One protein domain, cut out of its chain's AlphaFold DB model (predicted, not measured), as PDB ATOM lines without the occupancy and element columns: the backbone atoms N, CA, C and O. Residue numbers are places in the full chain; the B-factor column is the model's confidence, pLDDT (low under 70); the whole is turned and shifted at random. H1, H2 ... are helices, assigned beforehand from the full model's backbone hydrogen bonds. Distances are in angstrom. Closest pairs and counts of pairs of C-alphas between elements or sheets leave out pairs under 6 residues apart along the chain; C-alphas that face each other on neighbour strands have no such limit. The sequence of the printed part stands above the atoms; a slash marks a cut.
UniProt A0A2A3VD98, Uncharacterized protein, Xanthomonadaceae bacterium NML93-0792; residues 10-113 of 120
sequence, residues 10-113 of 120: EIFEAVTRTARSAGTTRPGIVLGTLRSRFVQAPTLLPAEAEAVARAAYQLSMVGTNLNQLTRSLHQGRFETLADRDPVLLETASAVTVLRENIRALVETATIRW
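Overview. This is residues 10 to 113 of the 120 residues of an uncharacterized protein of Xanthomonadaceae bacterium NML93-0792 (UniProt A0A2A3VD98). A long, loose helical hairpin of H3 and H4 makes most of the length, and a small head of two shorter helices sits at its open end. In that head H2 stands crosswise at the end of H4, and H1, at a corner with H2, reaches away from the hairpin to the far tip of the rod. The printed part has 104 residues with four named helices, in the order H1, H2, H3, H4, and no named strand; the class is all helix. The whole is extended, with a radius of gyration of the C-alphas of 20.6 A and spans of 71 by 21 by 17 A.

Along the chain. The longest helix, H3, holds residues 46 to 74 and measures 42.5 A from first to last C-alpha. H4, residues 85 to 111, measures 39.5 A and ends with C-alpha 111 at (-1.322, -27.489, -28.524). H2 holds residues 26 to 38, 18.4 A. H1 holds residues 10 to 21, 16.6 A, and begins with C-alpha 10 at (11.324, -12.569, -15.634).

Arrangement. H3 and H4 form a helical hairpin and run opposite ways at a shallow tilt of 29 degrees. They only just touch, with 3 pairs of C-alphas within 8 A, through residues 52 to 59 and 95 to 102 alone; the closest C-alphas, of Val 52 and Ile 102, are 7.4 A apart. H2 and H4 touch only at their ends, and only just, with 3 pairs within 8 A; the closest C-alphas, of Ser 36 and Thr 110, are 5.6 A apart, and the lines are about perpendicular at 87 degrees. H1 touches H2 about perpendicular, at 82 degrees, with the closest C-alphas, of Ala 19 and Arg 26, 5.4 A apart. H1 is apart from H3 and H4, and H2 is apart from H3. In H1, H2, H3 and H4 every O i to N i+4 pair is within hydrogen-bond range.

Size, cuts and confidence. The C-alphas of Glu 10 and Glu 79, the two farthest apart, are 70.8 A apart. The printed part has no cut. The link from H1 to H2 is tight; those from H2 to H3 and from H3 to H4 are short. Residues 82 to 87, of which 85 to 87 belong to H4, stand free. The mean pLDDT of the printed part is 89.6, and residues 78 to 84 are under 70.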
ATOM      1  N   GLU A  10      11.777 -12.783 -14.255       97.50
ATOM      2  CA  GLU A  10      11.324 -12.569 -15.634       97.50
ATOM      3  C   GLU A  10      10.346 -13.667 -16.078       97.50
ATOM      4  O   GLU A  10       9.283 -13.383 -16.636       97.50
ATOM      5  N   ILE A  11      10.662 -14.933 -15.776       95.81
ATOM      6  CA  ILE A  11       9.779 -16.072 -16.068       95.81
ATOM      7  C   ILE A  11       8.486 -15.953 -15.259       95.81
ATOM      8  O   ILE A  11       7.393 -16.180 -15.784       95.81
ATOM      9  N   PHE A  12       8.593 -15.588 -13.982       96.00
ATOM     10  CA  PHE A  12       7.431 -15.424 -13.118       96.00
ATOM     11  C   PHE A  12       6.464 -14.360 -13.653       96.00
ATOM     12  O   PHE A  12       5.249 -14.588 -13.698       96.00
ATOM     13  N   GLU A  13       6.983 -13.215 -14.089       97.25
ATOM     14  CA  GLU A  13       6.185 -12.147 -14.687       97.25
ATOM     15  C   GLU A  13       5.558 -12.570 -16.015       97.25
ATOM     16  O   GLU A  13       4.366 -12.324 -16.230       97.25
ATOM     17  N   ALA A  14       6.317 -13.257 -16.874       95.31
ATOM     18  CA  ALA A  14       5.815 -13.778 -18.141       95.31
ATOM     19  C   ALA A  14       4.638 -14.743 -17.924       95.31
ATOM     20  O   ALA A  14       3.557 -14.533 -18.474       95.31
ATOM     21  N   VAL A  15       4.791 -15.737 -17.041       95.25
ATOM     22  CA  VAL A  15       3.720 -16.693 -16.703       95.25
ATOM     23  C   VAL A  15       2.517 -15.981 -16.082       95.25
ATOM     24  O   VAL A  15       1.371 -16.320 -16.379       95.25
ATOM     25  N   THR A  16       2.748 -14.970 -15.240       96.81
ATOM     26  CA  THR A  16       1.672 -14.173 -14.631       96.81
ATOM     27  C   THR A  16       0.865 -13.415 -15.681       96.81
ATOM     28  O   THR A  16      -0.367 -13.407 -15.623       96.81
ATOM     29  N   ARG A  17       1.538 -12.792 -16.654       97.00
ATOM     30  CA  ARG A  17       0.890 -12.055 -17.743       97.00
ATOM     31  C   ARG A  17       0.067 -12.988 -18.625       97.00
ATOM     32  O   ARG A  17      -1.103 -12.701 -18.856       97.00
ATOM     33  N   THR A  18       0.640 -14.125 -19.020       95.06
ATOM     34  CA  THR A  18      -0.043 -15.146 -19.823       95.06
ATOM     35  C   THR A  18      -1.257 -15.725 -19.099       95.06
ATOM     36  O   THR A  18      -2.318 -15.886 -19.696       95.06
ATOM     37  N   ALA A  19      -1.144 -15.992 -17.794       95.75
ATOM     38  CA  ALA A  19      -2.269 -16.471 -16.994       95.75
ATOM     39  C   ALA A  19      -3.426 -15.460 -16.983       95.75
ATOM     40  O   ALA A  19      -4.575 -15.843 -17.193       95.75
ATOM     41  N   ARG A  20      -3.122 -14.165 -16.807       96.25
ATOM     42  CA  ARG A  20      -4.131 -13.095 -16.846       96.25
ATOM     43  C   ARG A  20      -4.783 -12.970 -18.220       96.25
ATOM     44  O   ARG A  20      -6.005 -12.936 -18.286       96.25
ATOM     45  N   SER A  21      -3.998 -12.933 -19.299       94.88
ATOM     46  CA  SER A  21      -4.543 -12.792 -20.655       94.88
ATOM     47  C   SER A  21      -5.407 -13.983 -21.066       94.88
ATOM     48  O   SER A  21      -6.392 -13.806 -21.773       94.88
ATOM     49  N   ALA A  22      -5.065 -15.188 -20.605       92.19
ATOM     50  CA  ALA A  22      -5.826 -16.401 -20.879       92.19
ATOM     51  C   ALA A  22      -6.975 -16.661 -19.883       92.19
ATOM     52  O   ALA A  22      -7.661 -17.673 -20.007       92.19
ATOM     53  N   GLY A  23      -7.177 -15.805 -18.872       95.25
ATOM     54  CA  GLY A  23      -8.228 -15.999 -17.864       95.25
ATOM     55  C   GLY A  23      -8.048 -17.267 -17.019       95.25
ATOM     56  O   GLY A  23      -9.022 -17.931 -16.675       95.25
ATOM     57  N   THR A  24      -6.805 -17.640 -16.707       95.31
ATOM     58  CA  THR A  24      -6.462 -18.837 -15.923       95.31
ATOM     59  C   THR A  24      -5.467 -18.516 -14.803       95.31
ATOM     60  O   THR A  24      -5.132 -17.362 -14.536       95.31
ATOM     61  N   THR A  25      -4.996 -19.539 -14.095       95.38
ATOM     62  CA  THR A  25      -4.025 -19.407 -13.004       95.38
ATOM     63  C   THR A  25      -2.604 -19.719 -13.479       95.38
ATOM     64  O   THR A  25      -2.402 -20.453 -14.444       95.38
ATOM     65  N   ARG A  26      -1.589 -19.209 -12.766       94.62
ATOM     66  CA  ARG A  26      -0.175 -19.540 -13.039       94.62
ATOM     67  C   ARG A  26       0.085 -21.058 -12.994       94.62
ATOM     68  O   ARG A  26       0.682 -21.558 -13.944       94.62
ATOM     69  N   PRO A  27      -0.401 -21.815 -11.983       93.12
ATOM     70  CA  PRO A  27      -0.331 -23.277 -12.021       93.12
ATOM     71  C   PRO A  27      -1.042 -23.885 -13.233       93.12
ATOM     72  O   PRO A  27      -0.560 -24.873 -13.769       93.12
ATOM     73  N   GLY A  28      -2.149 -23.289 -13.688       92.94
ATOM     74  CA  GLY A  28      -2.860 -23.715 -14.894       92.94
ATOM     75  C   GLY A  28      -2.008 -23.617 -16.160       92.94
ATOM     76  O   GLY A  28      -2.012 -24.553 -16.955       92.94
ATOM     77  N   ILE A  29      -1.224 -22.543 -16.312       94.75
ATOM     78  CA  ILE A  29      -0.250 -22.410 -17.408       94.75
ATOM     79  C   ILE A  29       0.810 -23.508 -17.315       94.75
ATOM     80  O   ILE A  29       0.997 -24.253 -18.270       94.75
ATOM     81  N   VAL A  30       1.453 -23.656 -16.150       93.12
ATOM     82  CA  VAL A  30       2.517 -24.655 -15.945       93.12
ATOM     83  C   VAL A  30       2.003 -26.066 -16.223       93.12
ATOM     84  O   VAL A  30       2.613 -26.813 -16.982       93.12
ATOM     85  N   LEU A  31       0.855 -26.430 -15.650       92.44
ATOM     86  CA  LEU A  31       0.238 -27.730 -15.874       92.44
ATOM     87  C   LEU A  31      -0.147 -27.924 -17.345       92.44
ATOM     88  O   LEU A  31       0.054 -29.013 -17.877       92.44
ATOM     89  N   GLY A  32      -0.661 -26.883 -18.000       94.12
ATOM     90  CA  GLY A  32      -0.994 -26.904 -19.420       94.12
ATOM     91  C   GLY A  32       0.213 -27.196 -20.303       94.12
ATOM     92  O   GLY A  32       0.148 -28.075 -21.162       94.12
ATOM     93  N   THR A  33       1.333 -26.529 -20.037       93.69
ATOM     94  CA  THR A  33       2.610 -26.768 -20.716       93.69
ATOM     95  C   THR A  33       3.114 -28.194 -20.483       93.69
ATOM     96  O   THR A  33       3.459 -28.890 -21.438       93.69
ATOM     97  N   LEU A  34       3.097 -28.676 -19.233       93.31
ATOM     98  CA  LEU A  34       3.531 -30.037 -18.896       93.31
ATOM     99  C   LEU A  34       2.653 -31.107 -19.561       93.31
ATOM    100  O   LEU A  34       3.171 -32.073 -20.118       93.31
ATOM    101  N   ARG A  35       1.325 -30.938 -19.536       94.12
ATOM    102  CA  ARG A  35       0.383 -31.866 -20.182       94.12
ATOM    103  C   ARG A  35       0.565 -31.887 -21.693       94.12
ATOM    104  O   ARG A  35       0.543 -32.974 -22.261       94.12
ATOM    105  N   SER A  36       0.794 -30.729 -22.314       93.19
ATOM    106  CA  SER A  36       1.078 -30.627 -23.748       93.19
ATOM    107  C   SER A  36       2.350 -31.396 -24.128       93.19
ATOM    108  O   SER A  36       2.308 -32.208 -25.048       93.19
ATOM    109  N   ARG A  37       3.453 -31.219 -23.383       93.00
ATOM    110  CA  ARG A  37       4.735 -31.886 -23.685       93.00
ATOM    111  C   ARG A  37       4.730 -33.381 -23.383       93.00
ATOM    112  O   ARG A  37       5.210 -34.160 -24.198       93.00
ATOM    113  N   PHE A  38       4.249 -33.786 -22.209       93.50
ATOM    114  CA  PHE A  38       4.501 -35.142 -21.702       93.50
ATOM    115  C   PHE A  38       3.342 -36.116 -21.889       93.50
ATOM    116  O   PHE A  38       3.568 -37.322 -21.897       93.50
ATOM    117  N   VAL A  39       2.107 -35.621 -21.998       93.06
ATOM    118  CA  VAL A  39       0.904 -36.475 -22.011       93.06
ATOM    119  C   VAL A  39       0.034 -36.222 -23.243       93.06
ATOM    120  O   VAL A  39      -0.909 -36.968 -23.478       93.06
ATOM    121  N   GLN A  40       0.333 -35.184 -24.033       89.81
ATOM    122  CA  GLN A  40      -0.457 -34.755 -25.193       89.81
ATOM    123  C   GLN A  40      -1.951 -34.623 -24.857       89.81
ATOM    124  O   GLN A  40      -2.829 -35.018 -25.619       89.81
ATOM    125  N   ALA A  41      -2.235 -34.085 -23.669       91.12
ATOM    126  CA  ALA A  41      -3.586 -33.989 -23.140       91.12
ATOM    127  C   ALA A  41      -4.059 -32.529 -23.087       91.12
ATOM    128  O   ALA A  41      -3.292 -31.651 -22.669       91.12
ATOM    129  N   PRO A  42      -5.339 -32.255 -23.402       92.69
ATOM    130  CA  PRO A  42      -5.867 -30.902 -23.381       92.69
ATOM    131  C   PRO A  42      -5.869 -30.339 -21.962       92.69
ATOM    132  O   PRO A  42      -6.036 -31.064 -20.968       92.69
ATOM    133  N   THR A  43      -5.713 -29.020 -21.881       94.50
ATOM    134  CA  THR A  43      -5.952 -28.242 -20.662       94.50
ATOM    135  C   THR A  43      -6.923 -27.121 -20.993       94.50
ATOM    136  O   THR A  43      -6.535 -26.082 -21.531       94.50
ATOM    137  N   LEU A  44      -8.202 -27.367 -20.707       94.31
ATOM    138  CA  LEU A  44      -9.270 -26.409 -20.966       94.31
ATOM    139  C   LEU A  44      -9.126 -25.187 -20.054       94.31
ATOM    140  O   LEU A  44      -8.814 -25.309 -18.867       94.31
ATOM    141  N   LEU A  45      -9.370 -24.010 -20.618       95.19
ATOM    142  CA  LEU A  45      -9.589 -22.794 -19.845       95.19
ATOM    143  C   LEU A  45     -10.925 -22.897 -19.094       95.19
ATOM    144  O   LEU A  45     -11.802 -23.655 -19.514       95.19
ATOM    145  N   PRO A  46     -11.133 -22.113 -18.021       92.44
ATOM    146  CA  PRO A  46     -12.373 -22.175 -17.247       92.44
ATOM    147  C   PRO A  46     -13.644 -22.022 -18.097       92.44
ATOM    148  O   PRO A  46     -14.558 -22.833 -17.984       92.44
ATOM    149  N   ALA A  47     -13.667 -21.047 -19.011       92.62
ATOM    150  CA  ALA A  47     -14.810 -20.814 -19.898       92.62
ATOM    151  C   ALA A  47     -15.058 -21.975 -20.877       92.62
ATOM    152  O   ALA A  47     -16.203 -22.309 -21.180       92.62
ATOM    153  N   GLU A  48     -13.990 -22.618 -21.355       94.88
ATOM    154  CA  GLU A  48     -14.078 -23.773 -22.253       94.88
ATOM    155  C   GLU A  48     -14.607 -25.000 -21.512       94.88
ATOM    156  O   GLU A  48     -15.487 -25.693 -22.016       94.88
ATOM    157  N   ALA A  49     -14.115 -25.245 -20.295       94.31
ATOM    158  CA  ALA A  49     -14.597 -26.325 -19.444       94.31
ATOM    159  C   ALA A  49     -16.092 -26.160 -19.128       94.31
ATOM    160  O   ALA A  49     -16.852 -27.125 -19.214       94.31
ATOM    161  N   GLU A  50     -16.529 -24.936 -18.828       95.00
ATOM    162  CA  GLU A  50     -17.941 -24.633 -18.595       95.00
ATOM    163  C   GLU A  50     -18.789 -24.836 -19.861       95.00
ATOM    164  O   GLU A  50     -19.859 -25.444 -19.805       95.00
ATOM    165  N   ALA A  51     -18.303 -24.385 -21.022       93.25
ATOM    166  CA  ALA A  51     -18.986 -24.589 -22.296       93.25
ATOM    167  C   ALA A  51     -19.142 -26.080 -22.635       93.25
ATOM    168  O   ALA A  51     -20.234 -26.507 -23.011       93.25
ATOM    169  N   VAL A  52     -18.090 -26.881 -22.435       94.62
ATOM    170  CA  VAL A  52     -18.131 -28.340 -22.623       94.62
ATOM    171  C   VAL A  52     -19.107 -28.994 -21.642       94.62
ATOM    172  O   VAL A  52     -19.886 -29.854 -22.050       94.62
ATOM    173  N   ALA A  53     -19.128 -28.569 -20.376       94.31
ATOM    174  CA  ALA A  53     -20.070 -29.093 -19.387       94.31
ATOM    175  C   ALA A  53     -21.532 -28.811 -19.775       94.31
ATOM    176  O   ALA A  53     -22.374 -29.711 -19.722       94.31
ATOM    177  N   ARG A  54     -21.837 -27.588 -20.234       92.88
ATOM    178  CA  ARG A  54     -23.177 -27.232 -20.731       92.88
ATOM    179  C   ARG A  54     -23.560 -28.041 -21.969       92.88
ATOM    180  O   ARG A  54     -24.676 -28.550 -22.034       92.88
ATOM    181  N   ALA A  55     -22.636 -28.203 -22.914       91.69
ATOM    182  CA  ALA A  55     -22.849 -29.015 -24.107       91.69
ATOM    183  C   ALA A  55     -23.140 -30.486 -23.761       91.69
ATOM    184  O   ALA A  55     -24.080 -31.074 -24.293       91.69
ATOM    185  N   ALA A  56     -22.379 -31.069 -22.829       92.88
ATOM    186  CA  ALA A  56     -22.593 -32.437 -22.363       92.88
ATOM    187  C   ALA A  56     -23.973 -32.609 -21.706       92.88
ATOM    188  O   ALA A  56     -24.675 -33.585 -21.977       92.88
ATOM    189  N   TYR A  57     -24.396 -31.635 -20.894       92.25
ATOM    190  CA  TYR A  57     -25.729 -31.629 -20.295       92.25
ATOM    191  C   TYR A  57     -26.838 -31.584 -21.358       92.25
ATOM    192  O   TYR A  57     -27.758 -32.401 -21.334       92.25
ATOM    193  N   GLN A  58     -26.735 -30.673 -22.330       89.50
ATOM    194  CA  GLN A  58     -27.708 -30.563 -23.422       89.50
ATOM    195  C   GLN A  58     -27.790 -31.854 -24.246       89.50
ATOM    196  O   GLN A  58     -28.887 -32.326 -24.541       89.50
ATOM    197  N   LEU A  59     -26.648 -32.476 -24.548       92.38
ATOM    198  CA  LEU A  59     -26.603 -33.752 -25.260       92.38
ATOM    199  C   LEU A  59     -27.276 -34.885 -24.467       92.38
ATOM    200  O   LEU A  59     -27.997 -35.696 -25.046       92.38
ATOM    201  N   SER A  60     -27.111 -34.916 -23.140       91.62
ATOM    202  CA  SER A  60     -27.815 -35.870 -22.268       91.62
ATOM    203  C   SER A  60     -29.338 -35.708 -22.339       91.62
ATOM    204  O   SER A  60     -30.079 -36.698 -22.360       91.62
ATOM    205  N   MET A  61     -29.827 -34.466 -22.416       88.50
ATOM    206  CA  MET A  61     -31.256 -34.187 -22.578       88.50
ATOM    207  C   MET A  61     -31.771 -34.650 -23.945       88.50
ATOM    208  O   MET A  61     -32.816 -35.299 -24.014       88.50
ATOM    209  N   VAL A  62     -31.011 -34.409 -25.019       88.50
ATOM    210  CA  VAL A  62     -31.326 -34.934 -26.361       88.50
ATOM    211  C   VAL A  62     -31.409 -36.461 -26.337       88.50
ATOM    212  O   VAL A  62     -32.408 -37.025 -26.777       88.50
ATOM    213  N   GLY A  63     -30.418 -37.142 -25.752       89.44
ATOM    214  CA  GLY A  63     -30.421 -38.602 -25.624       89.44
ATOM    215  C   GLY A  63     -31.612 -39.138 -24.818       89.44
ATOM    216  O   GLY A  63     -32.207 -40.154 -25.180       89.44
ATOM    217  N   THR A  64     -32.018 -38.430 -23.761       89.31
ATOM    218  CA  THR A  64     -33.213 -38.772 -22.972       89.31
ATOM    219  C   THR A  64     -34.486 -38.677 -23.814       89.31
ATOM    220  O   THR A  64     -35.297 -39.606 -23.800       89.31
ATOM    221  N   ASN A  65     -34.640 -37.605 -24.594       86.00
ATOM    222  CA  ASN A  65     -35.797 -37.406 -25.468       86.00
ATOM    223  C   ASN A  65     -35.857 -38.455 -26.588       86.00
ATOM    224  O   ASN A  65     -36.923 -39.011 -26.851       86.00
ATOM    225  N   LEU A  66     -34.714 -38.782 -27.202       85.50
ATOM    226  CA  LEU A  66     -34.624 -39.841 -28.213       85.50
ATOM    227  C   LEU A  66     -35.030 -41.200 -27.630       85.50
ATOM    228  O   LEU A  66     -35.854 -41.899 -28.216       85.50
ATOM    229  N   ASN A  67     -34.553 -41.536 -26.429       88.00
ATOM    230  CA  ASN A  67     -34.949 -42.767 -25.744       88.00
ATOM    231  C   ASN A  67     -36.456 -42.830 -25.458       88.00
ATOM    232  O   ASN A  67     -37.066 -43.895 -25.580       88.00
ATOM    233  N   GLN A  68     -37.077 -41.713 -25.069       85.81
ATOM    234  CA  GLN A  68     -38.528 -41.649 -24.866       85.81
ATOM    235  C   GLN A  68     -39.295 -41.862 -26.176       85.81
ATOM    236  O   GLN A  68     -40.287 -42.596 -26.187       85.81
ATOM    237  N   LEU A  69     -38.818 -41.277 -27.278       82.94
ATOM    238  CA  LEU A  69     -39.400 -41.463 -28.604       82.94
ATOM    239  C   LEU A  69     -39.320 -42.931 -29.041       82.94
ATOM    240  O   LEU A  69     -40.349 -43.517 -29.374       82.94
ATOM    241  N   THR A  70     -38.149 -43.563 -28.927       84.06
ATOM    242  CA  THR A  70     -37.969 -44.993 -29.224       84.06
ATOM    243  C   THR A  70     -38.900 -45.873 -28.395       84.06
ATOM    244  O   THR A  70     -39.538 -46.777 -28.931       84.06
ATOM    245  N   ARG A  71     -39.049 -45.596 -27.090       86.88
ATOM    246  CA  ARG A  71     -39.992 -46.350 -26.253       86.88
ATOM    247  C   ARG A  71     -41.418 -46.203 -26.752       86.88
ATOM    248  O   ARG A  71     -42.085 -47.217 -26.888       86.88
ATOM    249  N   SER A  72     -41.882 -44.984 -27.025       83.69
ATOM    250  CA  SER A  72     -43.256 -44.739 -27.475       83.69
ATOM    251  C   SER A  72     -43.551 -45.348 -28.852       83.69
ATOM    252  O   SER A  72     -44.666 -45.828 -29.046       83.69
ATOM    253  N   LEU A  73     -42.557 -45.432 -29.747       81.75
ATOM    254  CA  LEU A  73     -42.654 -46.206 -30.992       81.75
ATOM    255  C   LEU A  73     -42.902 -47.689 -30.710       81.75
ATOM    256  O   LEU A  73     -43.839 -48.268 -31.249       81.75
ATOM    257  N   HIS A  74     -42.118 -48.298 -29.817       83.25
ATOM    258  CA  HIS A  74     -42.266 -49.721 -29.493       83.25
ATOM    259  C   HIS A  74     -43.607 -50.088 -28.845       83.25
ATOM    260  O   HIS A  74     -44.028 -51.233 -28.959       83.25
ATOM    261  N   GLN A  75     -44.282 -49.153 -28.172       86.75
ATOM    262  CA  GLN A  75     -45.631 -49.383 -27.629       86.75
ATOM    263  C   GLN A  75     -46.750 -48.857 -28.543       86.75
ATOM    264  O   GLN A  75     -47.871 -48.663 -28.084       86.75
ATOM    265  N   GLY A  76     -46.452 -48.654 -29.834       79.50
ATOM    266  CA  GLY A  76     -47.442 -48.371 -30.877       79.50
ATOM    267  C   GLY A  76     -48.170 -47.037 -30.716       79.50
ATOM    268  O   GLY A  76     -49.272 -46.881 -31.224       79.50
ATOM    269  N   ARG A  77     -47.580 -46.077 -29.990       73.69
ATOM    270  CA  ARG A  77     -48.208 -44.779 -29.676       73.69
ATOM    271  C   ARG A  77     -47.955 -43.681 -30.713       73.69
ATOM    272  O   ARG A  77     -48.253 -42.523 -30.441       73.69
ATOM    273  N   PHE A  78     -47.378 -44.011 -31.864       67.06
ATOM    274  CA  PHE A  78     -47.118 -43.053 -32.938       67.06
ATOM    275  C   PHE A  78     -47.739 -43.548 -34.237       67.06
ATOM    276  O   PHE A  78     -47.466 -44.670 -34.654       67.06
ATOM    277  N   GLU A  79     -48.540 -42.690 -34.869       62.34
ATOM    278  CA  GLU A  79     -49.228 -43.007 -36.124       62.34
ATOM    279  C   GLU A  79     -48.363 -42.695 -37.362       62.34
ATOM    280  O   GLU A  79     -48.460 -43.428 -38.341       62.34
ATOM    281  N   THR A  80     -47.422 -41.736 -37.309       65.31
ATOM    282  CA  THR A  80     -46.473 -41.457 -38.413       65.31
ATOM    283  C   THR A  80     -45.151 -40.825 -37.937       65.31
ATOM    284  O   THR A  80     -45.124 -39.755 -37.337       65.31
ATOM    285  N   LEU A  81     -44.014 -41.472 -38.230       66.25
ATOM    286  CA  LEU A  81     -42.658 -40.924 -38.011       66.25
ATOM    287  C   LEU A  81     -42.315 -39.766 -38.965       66.25
ATOM    288  O   LEU A  81     -41.524 -38.896 -38.610       66.25
ATOM    289  N   ALA A  82     -42.954 -39.740 -40.138       67.69
ATOM    290  CA  ALA A  82     -42.680 -38.799 -41.223       67.69
ATOM    291  C   ALA A  82     -42.798 -37.321 -40.804       67.69
ATOM    292  O   ALA A  82     -42.028 -36.482 -41.264       67.69
ATOM    293  N   ASP A  83     -43.697 -36.996 -39.869       66.62
ATOM    294  CA  ASP A  83     -43.900 -35.618 -39.397       66.62
ATOM    295  C   ASP A  83     -42.783 -35.132 -38.454       66.62
ATOM    296  O   ASP A  83     -42.672 -33.943 -38.150       66.62
ATOM    297  N   ARG A  84     -41.947 -36.052 -37.955       68.81
ATOM    298  CA  ARG A  84     -40.841 -35.781 -37.020       68.81
ATOM    299  C   ARG A  84     -39.472 -35.790 -37.708       68.81
ATOM    300  O   ARG A  84     -38.510 -35.310 -37.106       68.81
ATOM    301  N   ASP A  85     -39.386 -36.283 -38.944       75.88
ATOM    302  CA  ASP A  85     -38.140 -36.415 -39.708       75.88
ATOM    303  C   ASP A  85     -37.332 -35.108 -39.824       75.88
ATOM    304  O   ASP A  85     -36.121 -35.157 -39.591       75.88
ATOM    305  N   PRO A  86     -37.935 -33.925 -40.076       79.44
ATOM    306  CA  PRO A  86     -37.169 -32.680 -40.161       79.44
ATOM    307  C   PRO A  86     -36.455 -32.325 -38.851       79.44
ATOM    308  O   PRO A  86     -35.288 -31.939 -38.860       79.44
ATOM    309  N   VAL A  87     -37.127 -32.519 -37.711       80.88
ATOM    310  CA  VAL A  87     -36.577 -32.221 -36.378       80.88
ATOM    311  C   VAL A  87     -35.481 -33.219 -36.004       80.88
ATOM    312  O   VAL A  87     -34.466 -32.842 -35.416       80.88
ATOM    313  N   LEU A  88     -35.658 -34.498 -36.351       82.50
ATOM    314  CA  LEU A  88     -34.637 -35.527 -36.140       82.50
ATOM    315  C   LEU A  88     -33.384 -35.244 -36.976       82.50
ATOM    316  O   LEU A  88     -32.271 -35.351 -36.458       82.50
ATOM    317  N   LEU A  89     -33.560 -34.831 -38.233       85.25
ATOM    318  CA  LEU A  89     -32.463 -34.467 -39.125       85.25
ATOM    319  C   LEU A  89     -31.708 -33.228 -38.621       85.25
ATOM    320  O   LEU A  89     -30.477 -33.239 -38.562       85.25
ATOM    321  N   GLU A  90     -32.428 -32.186 -38.200       85.00
ATOM    322  CA  GLU A  90     -31.835 -30.981 -37.609       85.00
ATOM    323  C   GLU A  90     -31.055 -31.313 -36.329       85.00
ATOM    324  O   GLU A  90     -29.910 -30.889 -36.161       85.00
ATOM    325  N   THR A  91     -31.627 -32.155 -35.465       86.44
ATOM    326  CA  THR A  91     -30.969 -32.610 -34.233       86.44
ATOM    327  C   THR A  91     -29.686 -33.387 -34.542       86.44
ATOM    328  O   THR A  91     -28.649 -33.133 -33.927       86.44
ATOM    329  N   ALA A  92     -29.715 -34.307 -35.512       88.06
ATOM    330  CA  ALA A  92     -28.537 -35.076 -35.920       88.06
ATOM    331  C   ALA A  92     -27.426 -34.178 -36.494       88.06
ATOM    332  O   ALA A  92     -26.244 -34.360 -36.178       88.06
ATOM    333  N   SER A  93     -27.807 -33.175 -37.290       89.12
ATOM    334  CA  SER A  93     -26.886 -32.165 -37.812       89.12
ATOM    335  C   SER A  93     -26.242 -31.358 -36.679       89.12
ATOM    336  O   SER A  93     -25.015 -31.284 -36.589       89.12
ATOM    337  N   ALA A  94     -27.042 -30.849 -35.737       89.00
ATOM    338  CA  ALA A  94     -26.551 -30.086 -34.590       89.00
ATOM    339  C   ALA A  94     -25.589 -30.899 -33.703       89.00
ATOM    340  O   ALA A  94     -24.552 -30.386 -33.280       89.00
ATOM    341  N   VAL A  95     -25.882 -32.185 -33.464       91.44
ATOM    342  CA  VAL A  95     -24.989 -33.093 -32.719       91.44
ATOM    343  C   VAL A  95     -23.665 -33.304 -33.456       91.44
ATOM    344  O   VAL A  95     -22.606 -33.309 -32.826       91.44
ATOM    345  N   THR A  96     -23.702 -33.440 -34.783       92.62
ATOM    346  CA  THR A  96     -22.492 -33.582 -35.605       92.62
ATOM    347  C   THR A  96     -21.626 -32.326 -35.529       92.62
ATOM    348  O   THR A  96     -20.436 -32.421 -35.241       92.62
ATOM    349  N   VAL A  97     -22.225 -31.144 -35.685       92.19
ATOM    350  CA  VAL A  97     -21.523 -29.858 -35.544       92.19
ATOM    351  C   VAL A  97     -20.921 -29.708 -34.144       92.19
ATOM    352  O   VAL A  97     -19.765 -29.308 -34.004       92.19
ATOM    353  N   LEU A  98     -21.664 -30.073 -33.095       92.19
ATOM    354  CA  LEU A  98     -21.164 -30.020 -31.724       92.19
ATOM    355  C   LEU A  98     -19.947 -30.933 -31.520       92.19
ATOM    356  O   LEU A  98     -18.974 -30.521 -30.885       92.19
ATOM    357  N   ARG A  99     -19.979 -32.153 -32.070       92.94
ATOM    358  CA  ARG A  99     -18.850 -33.089 -32.017       92.94
ATOM    359  C   ARG A  99     -17.602 -32.489 -32.661       92.94
ATOM    360  O   ARG A  99     -16.536 -32.546 -32.050       92.94
ATOM    361  N   GLU A 100     -17.729 -31.913 -33.854       94.81
ATOM    362  CA  GLU A 100     -16.591 -31.307 -34.553       94.81
ATOM    363  C   GLU A 100     -16.046 -30.087 -33.797       94.81
ATOM    364  O   GLU A 100     -14.833 -29.955 -33.633       94.81
ATOM    365  N   ASN A 101     -16.917 -29.258 -33.215       94.44
ATOM    366  CA  ASN A 101     -16.497 -28.133 -32.375       94.44
ATOM    367  C   ASN A 101     -15.737 -28.592 -31.118       94.44
ATOM    368  O   ASN A 101     -14.711 -28.008 -30.770       94.44
ATOM    369  N   ILE A 102     -16.205 -29.649 -30.441       93.69
ATOM    370  CA  ILE A 102     -15.506 -30.221 -29.277       93.69
ATOM    371  C   ILE A 102     -14.153 -30.797 -29.698       93.69
ATOM    372  O   ILE A 102     -13.163 -30.599 -28.995       93.69
ATOM    373  N   ARG A 103     -14.085 -31.479 -30.846       94.38
ATOM    374  CA  ARG A 103     -12.828 -32.005 -31.382       94.38
ATOM    375  C   ARG A 103     -11.822 -30.883 -31.648       94.38
ATOM    376  O   ARG A 103     -10.707 -30.948 -31.136       94.38
ATOM    377  N   ALA A 104     -12.230 -29.839 -32.365       94.62
ATOM    378  CA  ALA A 104     -11.382 -28.684 -32.656       94.62
ATOM    379  C   ALA A 104     -10.920 -27.966 -31.375       94.62
ATOM    380  O   ALA A 104      -9.762 -27.551 -31.263       94.62
ATOM    381  N   LEU A 105     -11.798 -27.866 -30.371       95.56
ATOM    382  CA  LEU A 105     -11.453 -27.335 -29.053       95.56
ATOM    383  C   LEU A 105     -10.392 -28.194 -28.354       95.56
ATOM    384  O   LEU A 105      -9.439 -27.649 -27.804       95.56
ATOM    385  N   VAL A 106     -10.535 -29.522 -28.371       93.44
ATOM    386  CA  VAL A 106      -9.564 -30.449 -27.768       93.44
ATOM    387  C   VAL A 106      -8.206 -30.341 -28.454       93.44
ATOM    388  O   VAL A 106      -7.190 -30.247 -27.763       93.44
ATOM    389  N   GLU A 107      -8.174 -30.306 -29.785       93.69
ATOM    390  CA  GLU A 107      -6.941 -30.132 -30.560       93.69
ATOM    391  C   GLU A 107      -6.258 -28.805 -30.186       93.69
ATOM    392  O   GLU A 107      -5.105 -28.798 -29.747       93.69
ATOM    393  N   THR A 108      -7.011 -27.700 -30.206       94.31
ATOM    394  CA  THR A 108      -6.526 -26.367 -29.812       94.31
ATOM    395  C   THR A 108      -6.004 -26.351 -28.374       94.31
ATOM    396  O   THR A 108      -4.902 -25.873 -28.110       94.31
ATOM    397  N   ALA A 109      -6.758 -26.904 -27.422       94.38
ATOM    398  CA  ALA A 109      -6.393 -26.925 -26.007       94.38
ATOM    399  C   ALA A 109      -5.195 -27.839 -25.696       94.38
ATOM    400  O   ALA A 109      -4.573 -27.685 -24.641       94.38
ATOM    401  N   THR A 110      -4.878 -28.784 -26.581       92.81
ATOM    402  CA  THR A 110      -3.714 -29.675 -26.457       92.81
ATOM    403  C   THR A 110      -2.428 -28.975 -26.894       92.81
ATOM    404  O   THR A 110      -1.390 -29.122 -26.242       92.81
ATOM    405  N   ILE A 111      -2.497 -28.167 -27.956       92.44
ATOM    406  CA  ILE A 111      -1.322 -27.489 -28.524       92.44
ATOM    407  C   ILE A 111      -1.132 -26.052 -28.034       92.44
ATOM    408  O   ILE A 111      -0.056 -25.500 -28.224       92.44
ATOM    409  N   ARG A 112      -2.131 -25.441 -27.374       93.25
ATOM    410  CA  ARG A 112      -2.111 -24.026 -26.942       93.25
ATOM    411  C   ARG A 112      -0.826 -23.612 -26.225       93.25
ATOM    412  O   ARG A 112      -0.388 -22.473 -26.342       93.25
ATOM    413  N   TRP A 113      -0.269 -24.524 -25.436       92.69
ATOM    414  CA  TRP A 113       0.884 -24.270 -24.576       92.69
ATOM    415  C   TRP A 113       2.194 -24.837 -25.129       92.69
ATOM    416  O   TRP A 113       3.196 -24.832 -24.413       92.69
TER     417      TRP A 113